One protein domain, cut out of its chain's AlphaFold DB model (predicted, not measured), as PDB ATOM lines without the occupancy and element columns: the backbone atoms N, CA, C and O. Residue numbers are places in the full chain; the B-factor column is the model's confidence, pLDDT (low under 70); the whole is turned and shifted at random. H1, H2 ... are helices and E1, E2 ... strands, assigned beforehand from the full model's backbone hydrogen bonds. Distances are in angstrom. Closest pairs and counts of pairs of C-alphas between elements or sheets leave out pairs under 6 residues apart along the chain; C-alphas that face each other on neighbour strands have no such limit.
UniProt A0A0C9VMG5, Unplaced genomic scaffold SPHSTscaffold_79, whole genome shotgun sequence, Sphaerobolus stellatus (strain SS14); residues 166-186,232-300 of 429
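This is residues 166 to 186 and 232 to 300 of the 429 residues of an uncharacterized protein of Sphaerobolus stellatus (strain SS14) (UniProt A0A0C9VMG5). A short helix, H2, sits in the middle, with the longer helices H1 and H3 packed on it and the small two-stranded hairpin E1 and E2 on another side of it, mainly through E1. The centres of the three helices make a triangle, and the long link of residues 250 to 269 loops out past the hairpin to Gly 255 before folding back to H2. The printed part has 90 residues, with elements in the order H1, E1, E2, H2, H3, and its one sheet is antiparallel, in the order E1, E2. It is mostly helix and compact, with a radius of gyration of the C-alphas of 13.9 A, and its outline is elongated, spanning 46 by 28 by 22 A.

H1, residues 166 to 184, begins at C-alpha 166 (123.377, 124.377, 130.598) and is 26.8 A long. E1 is residues 235 to 239, 13.2 A, and E2 residues 245 to 249, 13.8 A. H2 is residues 270 to 278, 11.9 A. H3, residues 281 to 293, is 18.0 A long and ends at C-alpha 293 (118.223, 118.020, 117.487).

H1 touches H2 with residues 174 to 178 alone, at a shallow tilt of 28 degrees, the same way; the closest C-alphas, of Thr 174 and Leu 273, are 6.4 A apart. H2 and H3 touch at a steep tilt of 46 degrees, opposite ways, closest at the C-alphas of Ala 275 and Ile 284, 6.0 A. H1 and H3 are close but not clearly touching. The closest C-alphas of E1 and H2, of Phe 237 and Arg 274, are 6.1 A apart. In the hairpin of E1 and E2, N 236 and O 248 are within hydrogen-bond range at 2.8 A. H3 is apart from E1 and E2. In H1, H2 and H3 every O i to N i+4 pair is within hydrogen-bond range.

The C-alphas farthest apart, of Gly 255 and Arg 293, are 45.7 A apart. Residues 187 to 231 are not printed; C-alphas 186 and 232 are 7.3 A apart across the cut. The link E2 to H2 is long, and residues 247 to 248 of E2 pair antiparallel with residues 261 to 262. Mean pLDDT of the printed part is 78.7; residues under 70 include 254 to 257 and 295 to 300.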
ATOM      1  N   ALA A 166     123.383 125.143 129.349       78.12
ATOM      2  CA  ALA A 166     123.377 124.377 130.598       78.12
ATOM      3  C   ALA A 166     122.846 122.944 130.394       78.12
ATOM      4  O   ALA A 166     123.303 122.007 131.042       78.12
ATOM      5  N   GLN A 167     121.912 122.755 129.455       79.44
ATOM      6  CA  GLN A 167     121.399 121.434 129.089       79.44
ATOM      7  C   GLN A 167     122.481 120.565 128.437       79.44
ATOM      8  O   GLN A 167     122.619 119.400 128.807       79.44
ATOM      9  N   HIS A 168     123.295 121.133 127.542       78.06
ATOM     10  CA  HIS A 168     124.433 120.445 126.939       78.06
ATOM     11  C   HIS A 168     125.474 120.041 127.991       78.06
ATOM     12  O   HIS A 168     125.931 118.895 127.995       78.06
ATOM     13  N   GLU A 169     125.816 120.937 128.919       75.00
ATOM     14  CA  GLU A 169     126.777 120.639 129.983       75.00
ATOM     15  C   GLU A 169     126.280 119.511 130.895       75.00
ATOM     16  O   GLU A 169     126.991 118.526 131.103       75.00
ATOM     17  N   VAL A 170     125.037 119.603 131.381       82.50
ATOM     18  CA  VAL A 170     124.428 118.571 132.234       82.50
ATOM     19  C   VAL A 170     124.330 117.241 131.489       82.50
ATOM     20  O   VAL A 170     124.638 116.196 132.065       82.50
ATOM     21  N   PHE A 171     123.964 117.258 130.206       82.44
ATOM     22  CA  PHE A 171     123.919 116.067 129.362       82.44
ATOM     23  C   PHE A 171     125.297 115.388 129.284       82.44
ATOM     24  O   PHE A 171     125.437 114.211 129.627       82.44
ATOM     25  N   MET A 172     126.336 116.135 128.896       74.31
ATOM     26  CA  MET A 172     127.689 115.596 128.720       74.31
ATOM     27  C   MET A 172     128.305 115.145 130.041       74.31
ATOM     28  O   MET A 172     128.996 114.125 130.085       74.31
ATOM     29  N   LYS A 173     128.026 115.871 131.126       76.62
ATOM     30  CA  LYS A 173     128.440 115.519 132.483       76.62
ATOM     31  C   LYS A 173     127.784 114.219 132.948       76.62
ATOM     32  O   LYS A 173     128.476 113.353 133.476       76.62
ATOM     33  N   THR A 174     126.487 114.050 132.694       79.50
ATOM     34  CA  THR A 174     125.732 112.829 133.026       79.50
ATOM     35  C   THR A 174     126.252 111.624 132.255       79.50
ATOM     36  O   THR A 174     126.576 110.601 132.855       79.50
ATOM     37  N   LEU A 175     126.404 111.764 130.936       74.25
ATOM     38  CA  LEU A 175     126.923 110.701 130.082       74.25
ATOM     39  C   LEU A 175     128.367 110.337 130.452       74.25
ATOM     40  O   LEU A 175     128.699 109.162 130.597       74.25
ATOM     41  N   GLY A 176     129.225 111.339 130.659       63.16
ATOM     42  CA  GLY A 176     130.615 111.134 131.068       63.16
ATOM     43  C   GLY A 176     130.734 110.428 132.419       63.16
ATOM     44  O   GLY A 176     131.542 109.510 132.562       63.16
ATOM     45  N   PHE A 177     129.895 110.809 133.382       76.75
ATOM     46  CA  PHE A 177     129.816 110.158 134.683       76.75
ATOM     47  C   PHE A 177     129.377 108.694 134.565       76.75
ATOM     48  O   PHE A 177     130.063 107.815 135.083       76.75
ATOM     49  N   PHE A 178     128.310 108.407 133.814       76.31
ATOM     50  CA  PHE A 178     127.866 107.034 133.561       76.31
ATOM     51  C   PHE A 178     128.962 106.177 132.907       76.31
ATOM     52  O   PHE A 178     129.250 105.077 133.377       76.31
ATOM     53  N   CYS A 179     129.642 106.690 131.876       62.72
ATOM     54  CA  CYS A 179     130.753 105.976 131.242       62.72
ATOM     55  C   CYS A 179     131.877 105.653 132.237       62.72
ATOM     56  O   CYS A 179     132.403 104.540 132.227       62.72
ATOM     57  N   ALA A 180     132.236 106.604 133.107       65.44
ATOM     58  CA  ALA A 180     133.258 106.389 134.127       65.44
ATOM     59  C   ALA A 180     132.852 105.283 135.113       65.44
ATOM     60  O   ALA A 180     133.687 104.450 135.474       65.44
ATOM     61  N   LEU A 181     131.575 105.226 135.499       72.38
ATOM     62  CA  LEU A 181     131.046 104.159 136.349       72.38
ATOM     63  C   LEU A 181     131.109 102.795 135.662       72.38
ATOM     64  O   LEU A 181     131.586 101.837 136.262       72.38
ATOM     65  N   MET A 182     130.697 102.704 134.397       70.75
ATOM     66  CA  MET A 182     130.689 101.435 133.661       70.75
ATOM     67  C   MET A 182     132.091 100.919 133.329       70.75
ATOM     68  O   MET A 182     132.295  99.710 133.243       70.75
ATOM     69  N   GLN A 183     133.062 101.817 133.144       59.00
ATOM     70  CA  GLN A 183     134.448 101.438 132.882       59.00
ATOM     71  C   GLN A 183     135.155 100.920 134.141       59.00
ATOM     72  O   GLN A 183     135.972 100.001 134.062       59.00
ATOM     73  N   ASN A 184     134.879 101.531 135.294       68.31
ATOM     74  CA  ASN A 184     135.613 101.243 136.525       68.31
ATOM     75  C   ASN A 184     134.895 100.233 137.429       68.31
ATOM     76  O   ASN A 184     135.573  99.487 138.132       68.31
ATOM     77  N   GLY A 185     133.562 100.157 137.370       76.06
ATOM     78  CA  GLY A 185     132.756  99.275 138.210       76.06
ATOM     79  C   GLY A 185     132.914  99.579 139.702       76.06
ATOM     80  O   GLY A 185     133.240 100.696 140.107       76.06
ATOM     81  N   CYS A 186     132.675  98.570 140.539       81.50
ATOM     82  CA  CYS A 186     133.004  98.641 141.956       81.50
ATOM     83  C   CYS A 186     134.499  98.345 142.149       81.50
ATOM     84  O   CYS A 186     134.979  97.281 141.770       81.50
ATOM     85  N   ASP A 232     132.923  92.084 140.795       79.31
ATOM     86  CA  ASP A 232     132.056  91.764 139.656       79.31
ATOM     87  C   ASP A 232     130.618  92.284 139.823       79.31
ATOM     88  O   ASP A 232     129.797  92.168 138.909       79.31
ATOM     89  N   GLY A 233     130.322  92.881 140.979       82.19
ATOM     90  CA  GLY A 233     129.010  93.401 141.324       82.19
ATOM     91  C   GLY A 233     128.585  94.557 140.422       82.19
ATOM     92  O   GLY A 233     129.319  95.527 140.205       82.19
ATOM     93  N   LYS A 234     127.352  94.477 139.927       84.62
ATOM     94  CA  LYS A 234     126.721  95.515 139.113       84.62
ATOM     95  C   LYS A 234     126.432  96.763 139.932       84.62
ATOM     96  O   LYS A 234     126.058  96.700 141.102       84.62
ATOM     97  N   LEU A 235     126.549  97.918 139.285       87.00
ATOM     98  CA  LEU A 235     126.131  99.192 139.854       87.00
ATOM     99  C   LEU A 235     124.642  99.399 139.580       87.00
ATOM    100  O   LEU A 235     124.204  99.366 138.434       87.00
ATOM    101  N   VAL A 236     123.871  99.603 140.642       89.38
ATOM    102  CA  VAL A 236     122.413  99.706 140.593       89.38
ATOM    103  C   VAL A 236     121.994 101.105 141.013       89.38
ATOM    104  O   VAL A 236     122.394 101.581 142.077       89.38
ATOM    105  N   PHE A 237     121.158 101.740 140.195       92.25
ATOM    106  CA  PHE A 237     120.497 102.995 140.536       92.25
ATOM    107  C   PHE A 237     119.293 102.712 141.446       92.25
ATOM    108  O   PHE A 237     118.432 101.897 141.111       92.25
ATOM    109  N   LYS A 238     119.230 103.364 142.606       91.25
ATOM    110  CA  LYS A 238     118.187 103.186 143.625       91.25
ATOM    111  C   LYS A 238     117.728 104.537 144.167       91.25
ATOM    112  O   LYS A 238     118.374 105.557 143.943       91.25
ATOM    113  N   GLN A 239     116.612 104.526 144.884       91.94
ATOM    114  CA  GLN A 239     116.142 105.649 145.690       91.94
ATOM    115  C   GLN A 239     116.070 105.211 147.150       91.94
ATOM    116  O   GLN A 239     115.783 104.043 147.429       91.94
ATOM    117  N   ASP A 240     116.393 106.116 148.068       86.31
ATOM    118  CA  ASP A 240     116.234 105.863 149.498       86.31
ATOM    119  C   ASP A 240     114.768 106.033 149.935       86.31
ATOM    120  O   ASP A 240     113.888 106.351 149.133       86.31
ATOM    121  N   GLU A 241     114.494 105.807 151.220       88.25
ATOM    122  CA  GLU A 241     113.149 105.943 151.803       88.25
ATOM    123  C   GLU A 241     112.586 107.373 151.697       88.25
ATOM    124  O   GLU A 241     111.377 107.572 151.794       88.25
ATOM    125  N   PHE A 242     113.450 108.360 151.456       88.12
ATOM    126  CA  PHE A 242     113.106 109.768 151.278       88.12
ATOM    127  C   PHE A 242     113.047 110.177 149.796       88.12
ATOM    128  O   PHE A 242     112.785 111.338 149.488       88.12
ATOM    129  N   GLY A 243     113.262 109.235 148.870       84.69
ATOM    130  CA  GLY A 243     113.247 109.463 147.427       84.69
ATOM    131  C   GLY A 243     114.559 110.000 146.844       84.69
ATOM    132  O   GLY A 243     114.603 110.294 145.647       84.69
ATOM    133  N   HIS A 244     115.635 110.118 147.627       86.81
ATOM    134  CA  HIS A 244     116.917 110.589 147.109       86.81
ATOM    135  C   HIS A 244     117.595 109.506 146.262       86.81
ATOM    136  O   HIS A 244     117.744 108.366 146.719       86.81
ATOM    137  N   PRO A 245     118.036 109.838 145.039       90.50
ATOM    138  CA  PRO A 245     118.688 108.887 144.155       90.50
ATOM    139  C   PRO A 245     120.122 108.592 144.607       90.50
ATOM    140  O   PRO A 245     120.874 109.489 144.985       90.50
ATOM    141  N   PHE A 246     120.534 107.335 144.494       90.94
ATOM    142  CA  PHE A 246     121.914 106.915 144.706       90.94
ATOM    143  C   PHE A 246     122.275 105.729 143.808       90.94
ATOM    144  O   PHE A 246     121.416 104.946 143.406       90.94
ATOM    145  N   ILE A 247     123.563 105.573 143.506       90.00
ATOM    146  CA  ILE A 247     124.104 104.403 142.804       90.00
ATOM    147  C   ILE A 247     124.890 103.566 143.806       90.00
ATOM    148  O   ILE A 247     125.690 104.102 144.567       90.00
ATOM    149  N   GLN A 248     124.675 102.255 143.821       91.12
ATOM    150  CA  GLN A 248     125.335 101.338 144.749       91.12
ATOM    151  C   GLN A 248     125.718 100.034 144.049       91.12
ATOM    152  O   GLN A 248     124.956  99.522 143.234       91.12
ATOM    153  N   CYS A 249     126.875  99.473 144.403       90.44
ATOM    154  CA  CYS A 249     127.228  98.106 144.023       90.44
ATOM    155  C   CYS A 249     126.240  97.100 144.635       90.44
ATOM    156  O   CYS A 249     125.951  97.161 145.830       90.44
ATOM    157  N   GLU A 250     125.733  96.160 143.841       89.31
ATOM    158  CA  GLU A 250     124.749  95.165 144.283       89.31
ATOM    159  C   GLU A 250     125.256  94.278 145.429       89.31
ATOM    160  O   GLU A 250     124.471  93.906 146.298       89.31
ATOM    161  N   ASN A 251     126.569  94.039 145.486       85.38
ATOM    162  CA  ASN A 251     127.215  93.239 146.528       85.38
ATOM    163  C   ASN A 251     127.353  93.989 147.866       85.38
ATOM    164  O   ASN A 251     127.720  93.401 148.880       85.38
ATOM    165  N   ARG A 252     127.042  95.291 147.907       84.25
ATOM    166  CA  ARG A 252     127.149  96.096 149.126       84.25
ATOM    167  C   ARG A 252     126.033  95.754 150.113       84.25
ATOM    168  O   ARG A 252     124.864  96.060 149.863       84.25
ATOM    169  N   GLN A 253     126.411  95.208 151.265       78.69
ATOM    170  CA  GLN A 253     125.513  94.912 152.385       78.69
ATOM    171  C   GLN A 253     125.460  96.059 153.408       78.69
ATOM    172  O   GLN A 253     126.325  96.937 153.438       78.69
ATOM    173  N   LYS A 254     124.425  96.069 154.257       67.94
ATOM    174  CA  LYS A 254     124.282  97.056 155.339       67.94
ATOM    175  C   LYS A 254     125.420  96.851 156.349       67.94
ATOM    176  O   LYS A 254     125.519  95.778 156.925       67.94
ATOM    177  N   GLY A 255     126.266  97.865 156.529       64.00
ATOM    178  CA  GLY A 255     127.469  97.805 157.374       64.00
ATOM    179  C   GLY A 255     128.786  97.671 156.597       64.00
ATOM    180  O   GLY A 255     129.816  98.096 157.100       64.00
ATOM    181  N   HIS A 256     128.761  97.207 155.340       67.69
ATOM    182  CA  HIS A 256     129.963  97.120 154.500       67.69
ATOM    183  C   HIS A 256     130.240  98.457 153.800       67.69
ATOM    184  O   HIS A 256     129.533  98.853 152.864       67.69
ATOM    185  N   GLN A 257     131.283  99.167 154.237       68.00
ATOM    186  CA  GLN A 257     131.670 100.455 153.648       68.00
ATOM    187  C   GLN A 257     132.564 100.323 152.407       68.00
ATOM    188  O   GLN A 257     132.611 101.241 151.597       68.00
ATOM    189  N   ALA A 258     133.197  99.166 152.213       77.06
ATOM    190  CA  ALA A 258     134.222  98.974 151.190       77.06
ATOM    191  C   ALA A 258     133.682  98.881 149.744       77.06
ATOM    192  O   ALA A 258     134.396  99.156 148.780       77.06
ATOM    193  N   HIS A 259     132.401  98.538 149.568       85.44
ATOM    194  CA  HIS A 259     131.750  98.557 148.256       85.44
ATOM    195  C   HIS A 259     131.203  99.946 147.896       85.44
ATOM    196  O   HIS A 259     130.676 100.668 148.743       85.44
ATOM    197  N   LEU A 260     131.240 100.271 146.599       85.56
ATOM    198  CA  LEU A 260     130.864 101.583 146.068       85.56
ATOM    199  C   LEU A 260     129.417 101.980 146.415       85.56
ATOM    200  O   LEU A 260     128.468 101.235 146.145       85.56
ATOM    201  N   ILE A 261     129.255 103.203 146.924       88.06
ATOM    202  CA  ILE A 261     127.992 103.947 146.956       88.06
ATOM    203  C   ILE A 261     128.238 105.409 146.568       88.06
ATOM    204  O   ILE A 261     129.201 106.022 147.017       88.06
ATOM    205  N   ILE A 262     127.347 105.986 145.765       87.44
ATOM    206  CA  ILE A 262     127.382 107.392 145.357       87.44
ATOM    207  C   ILE A 262     126.003 107.993 145.596       87.44
ATOM    208  O   ILE A 262     125.034 107.582 144.964       87.44
ATOM    209  N   ARG A 263     125.919 108.964 146.510       85.19
ATOM    210  CA  ARG A 263     124.658 109.614 146.917       85.19
ATOM    211  C   ARG A 263     124.464 111.012 146.320       85.19
ATOM    212  O   ARG A 263     123.338 111.453 146.141       85.19
ATOM    213  N   ASN A 264     125.546 111.707 145.976       83.44
ATOM    214  CA  ASN A 264     125.498 113.100 145.523       83.44
ATOM    215  C   ASN A 264     125.259 113.188 144.009       83.44
ATOM    216  O   ASN A 264     126.155 113.555 143.253       83.44
ATOM    217  N   LEU A 265     124.056 112.817 143.558       86.94
ATOM    218  CA  LEU A 265     123.708 112.771 142.129       86.94
ATOM    219  C   LEU A 265     123.002 114.039 141.606       86.94
ATOM    220  O   LEU A 265     122.566 114.073 140.459       86.94
ATOM    221  N   ASN A 266     122.907 115.089 142.423       83.12
ATOM    222  CA  ASN A 266     122.103 116.290 142.148       83.12
ATOM    223  C   ASN A 266     122.581 117.118 140.944       83.12
ATOM    224  O   ASN A 266     121.826 117.925 140.413       83.12
ATOM    225  N   GLU A 267     123.832 116.939 140.521       79.06
ATOM    226  CA  GLU A 267     124.429 117.682 139.404       79.06
ATOM    227  C   GLU A 267     124.250 116.984 138.046       79.06
ATOM    228  O   GLU A 267     124.800 117.438 137.039       79.06
ATOM    229  N   PHE A 268     123.523 115.866 138.015       88.38
ATOM    230  CA  PHE A 268     123.291 115.061 136.820       88.38
ATOM    231  C   PHE A 268     121.817 115.070 136.422       88.38
ATOM    232  O   PHE A 268     120.920 115.291 137.236       88.38
ATOM    233  N   ASN A 269     121.553 114.756 135.157       89.81
ATOM    234  CA  ASN A 269     120.214 114.432 134.705       89.81
ATOM    235  C   ASN A 269     119.833 113.050 135.260       89.81
ATOM    236  O   ASN A 269     120.262 112.020 134.744       89.81
ATOM    237  N   LEU A 270     119.042 113.042 136.334       92.19
ATOM    238  CA  LEU A 270     118.639 111.830 137.047       92.19
ATOM    239  C   LEU A 270     117.770 110.892 136.202       92.19
ATOM    240  O   LEU A 270     117.863 109.679 136.364       92.19
ATOM    241  N   GLU A 271     116.944 111.437 135.308       92.81
ATOM    242  CA  GLU A 271     116.106 110.656 134.393       92.81
ATOM    243  C   GLU A 271     116.979 109.911 133.382       92.81
ATOM    244  O   GLU A 271     116.866 108.694 133.236       92.81
ATOM    245  N   TYR A 272     117.927 110.624 132.771       90.00
ATOM    246  CA  TYR A 272     118.871 110.037 131.827       90.00
ATOM    247  C   TYR A 272     119.809 109.036 132.509       90.00
ATOM    248  O   TYR A 272     119.992 107.926 132.020       90.00
ATOM    249  N   LEU A 273     120.356 109.387 133.675       86.00
ATOM    250  CA  LEU A 273     121.253 108.521 134.439       86.00
ATOM    251  C   LEU A 273     120.558 107.235 134.897       86.00
ATOM    252  O   LEU A 273     121.141 106.158 134.802       86.00
ATOM    253  N   ARG A 274     119.305 107.334 135.358       90.38
ATOM    254  CA  ARG A 274     118.491 106.163 135.689       90.38
ATOM    255  C   ARG A 274     118.292 105.293 134.456       90.38
ATOM    256  O   ARG A 274     118.590 104.108 134.541       90.38
ATOM    257  N   ALA A 275     117.849 105.881 133.344       83.38
ATOM    258  CA  ALA A 275     117.585 105.150 132.110       83.38
ATOM    259  C   ALA A 275     118.833 104.416 131.597       83.38
ATOM    260  O   ALA A 275     118.745 103.249 131.222       83.38
ATOM    261  N   LEU A 276     120.005 105.057 131.668       80.38
ATOM    262  CA  LEU A 276     121.300 104.452 131.347       80.38
ATOM    263  C   LEU A 276     121.646 103.273 132.275       80.38
ATOM    264  O   LEU A 276     122.130 102.243 131.811       80.38
ATOM    265  N   CYS A 277     121.386 103.389 133.581       80.31
ATOM    266  CA  CYS A 277     121.631 102.310 134.545       80.31
ATOM    267  C   CYS A 277     120.622 101.151 134.459       80.31
ATOM    268  O   CYS A 277     120.963 100.035 134.848       80.31
ATOM    269  N   THR A 278     119.392 101.399 133.997       80.25
ATOM    270  CA  THR A 278     118.322 100.390 133.883       80.25
ATOM    271  C   THR A 278     118.119  99.857 132.465       80.25
ATOM    272  O   THR A 278     117.280  98.978 132.278       80.25
ATOM    273  N   ASP A 279     118.907 100.329 131.494       73.31
ATOM    274  CA  ASP A 279     118.798  99.975 130.070       73.31
ATOM    275  C   ASP A 279     117.399 100.289 129.488       73.31
ATOM    276  O   ASP A 279     116.838  99.554 128.675       73.31
ATOM    277  N   GLU A 280     116.798 101.403 129.928       77.50
ATOM    278  CA  GLU A 280     115.506 101.895 129.430       77.50
ATOM    279  C   GLU A 280     115.681 102.569 128.061       77.50
ATOM    280  O   GLU A 280     115.672 103.794 127.926       77.50
ATOM    281  N   LEU A 281     115.838 101.743 127.025       67.31
ATOM    282  CA  LEU A 281     116.194 102.171 125.671       67.31
ATOM    283  C   LEU A 281     115.284 103.273 125.104       67.31
ATOM    284  O   LEU A 281     115.779 104.213 124.494       67.31
ATOM    285  N   ALA A 282     113.970 103.191 125.324       71.38
ATOM    286  CA  ALA A 282     113.028 104.194 124.820       71.38
ATOM    287  C   ALA A 282     113.295 105.594 125.407       71.38
ATOM    288  O   ALA A 282     113.272 106.583 124.678       71.38
ATOM    289  N   THR A 283     113.596 105.662 126.705       77.81
ATOM    290  CA  THR A 283     113.917 106.907 127.416       77.81
ATOM    291  C   THR A 283     115.281 107.444 126.989       77.81
ATOM    292  O   THR A 283     115.418 108.635 126.721       77.81
ATOM    293  N   ILE A 284     116.284 106.565 126.861       75.31
ATOM    294  CA  ILE A 284     117.618 106.924 126.350       75.31
ATOM    295  C   ILE A 284     117.491 107.548 124.957       75.31
ATOM    296  O   ILE A 284     118.000 108.642 124.730       75.31
ATOM    297  N   MET A 285     116.766 106.888 124.049       69.56
ATOM    298  CA  MET A 285     116.583 107.355 122.676       69.56
ATOM    299  C   MET A 285     115.886 108.713 122.612       69.56
ATOM    300  O   MET A 285     116.351 109.581 121.885       69.56
ATOM    301  N   ASP A 286     114.808 108.924 123.371       80.19
ATOM    302  CA  ASP A 286     114.100 110.211 123.379       80.19
ATOM    303  C   ASP A 286     114.998 111.356 123.883       80.19
ATOM    304  O   ASP A 286     115.037 112.436 123.286       80.19
ATOM    305  N   ILE A 287     115.770 111.121 124.949       81.88
ATOM    306  CA  ILE A 287     116.685 112.120 125.517       81.88
ATOM    307  C   ILE A 287     117.841 112.422 124.552       81.88
ATOM    308  O   ILE A 287     118.171 113.588 124.325       81.88
ATOM    309  N   GLU A 288     118.444 111.393 123.958       80.94
ATOM    310  CA  GLU A 288     119.552 111.544 123.011       80.94
ATOM    311  C   GLU A 288     119.105 112.152 121.677       80.94
ATOM    312  O   GLU A 288     119.818 112.983 121.121       80.94
ATOM    313  N   GLU A 289     117.904 111.832 121.186       75.56
ATOM    314  CA  GLU A 289     117.336 112.449 119.983       75.56
ATOM    315  C   GLU A 289     117.041 113.940 120.215       75.56
ATOM    316  O   GLU A 289     117.323 114.775 119.351       75.56
ATOM    317  N   LYS A 290     116.519 114.307 121.396       82.31
ATOM    318  CA  LYS A 290     116.353 115.716 121.797       82.31
ATOM    319  C   LYS A 290     117.693 116.449 121.818       82.31
ATOM    320  O   LYS A 290     117.796 117.497 121.183       82.31
ATOM    321  N   ALA A 291     118.710 115.879 122.463       76.12
ATOM    322  CA  ALA A 291     120.058 116.447 122.476       76.12
ATOM    323  C   ALA A 291     120.620 116.599 121.048       76.12
ATOM    324  O   ALA A 291     121.121 117.666 120.684       76.12
ATOM    325  N   GLY A 292     120.445 115.572 120.209       68.81
ATOM    326  CA  GLY A 292     120.887 115.555 118.815       68.81
ATOM    327  C   GLY A 292     120.247 116.658 117.971       68.81
ATOM    328  O   GLY A 292     120.949 117.346 117.226       68.81
ATOM    329  N   ARG A 293     118.936 116.900 118.136       75.12
ATOM    330  CA  ARG A 293     118.223 118.020 117.487       75.12
ATOM    331  C   ARG A 293     118.758 119.388 117.910       75.12
ATOM    332  O   ARG A 293     118.717 120.325 117.116       75.12
ATOM    333  N   GLU A 294     119.276 119.502 119.127       72.88
ATOM    334  CA  GLU A 294     119.890 120.724 119.650       72.88
ATOM    335  C   GLU A 294     121.389 120.847 119.317       72.88
ATOM    336  O   GLU A 294     122.025 121.846 119.652       72.88
ATOM    337  N   GLY A 295     121.953 119.877 118.589       65.94
ATOM    338  CA  GLY A 295     123.323 119.917 118.083       65.94
ATOM    339  C   GLY A 295     124.382 119.388 119.051       65.94
ATOM    340  O   GLY A 295     125.570 119.634 118.826       65.94
ATOM    341  N   TYR A 296     123.979 118.661 120.096       61.19
ATOM    342  CA  TYR A 296     124.878 118.016 121.054       61.19
ATOM    343  C   TYR A 296     124.429 116.588 121.407       61.19
ATOM    344  O   TYR A 296     123.488 116.054 120.837       61.19
ATOM    345  N   GLY A 297     125.145 115.926 122.315       61.50
ATOM    346  CA  GLY A 297     124.883 114.536 122.694       61.50
ATOM    347  C   GLY A 297     125.560 113.498 121.790       61.50
ATOM    348  O   GLY A 297     126.309 113.866 120.878       61.50
ATOM    349  N   PRO A 298     125.401 112.190 122.067       53.62
ATOM    350  CA  PRO A 298     125.902 111.149 121.191       53.62
ATOM    351  C   PRO A 298     125.162 111.309 119.868       53.62
ATOM    352  O   PRO A 298     123.950 111.153 119.789       53.62
ATOM    353  N   LEU A 299     125.896 111.686 118.825       48.97
ATOM    354  CA  LEU A 299     125.342 112.077 117.527       48.97
ATOM    355  C   LEU A 299     124.652 110.923 116.770       48.97
ATOM    356  O   LEU A 299     124.420 111.055 115.573       48.97
ATOM    357  N   ILE A 300     124.385 109.780 117.412       44.31
ATOM    358  CA  ILE A 300     123.899 108.574 116.751       44.31
ATOM    359  C   ILE A 300     123.054 107.716 117.713       44.31
ATOM    360  O   ILE A 300     123.610 107.183 118.677       44.31
TER     361      ILE A 300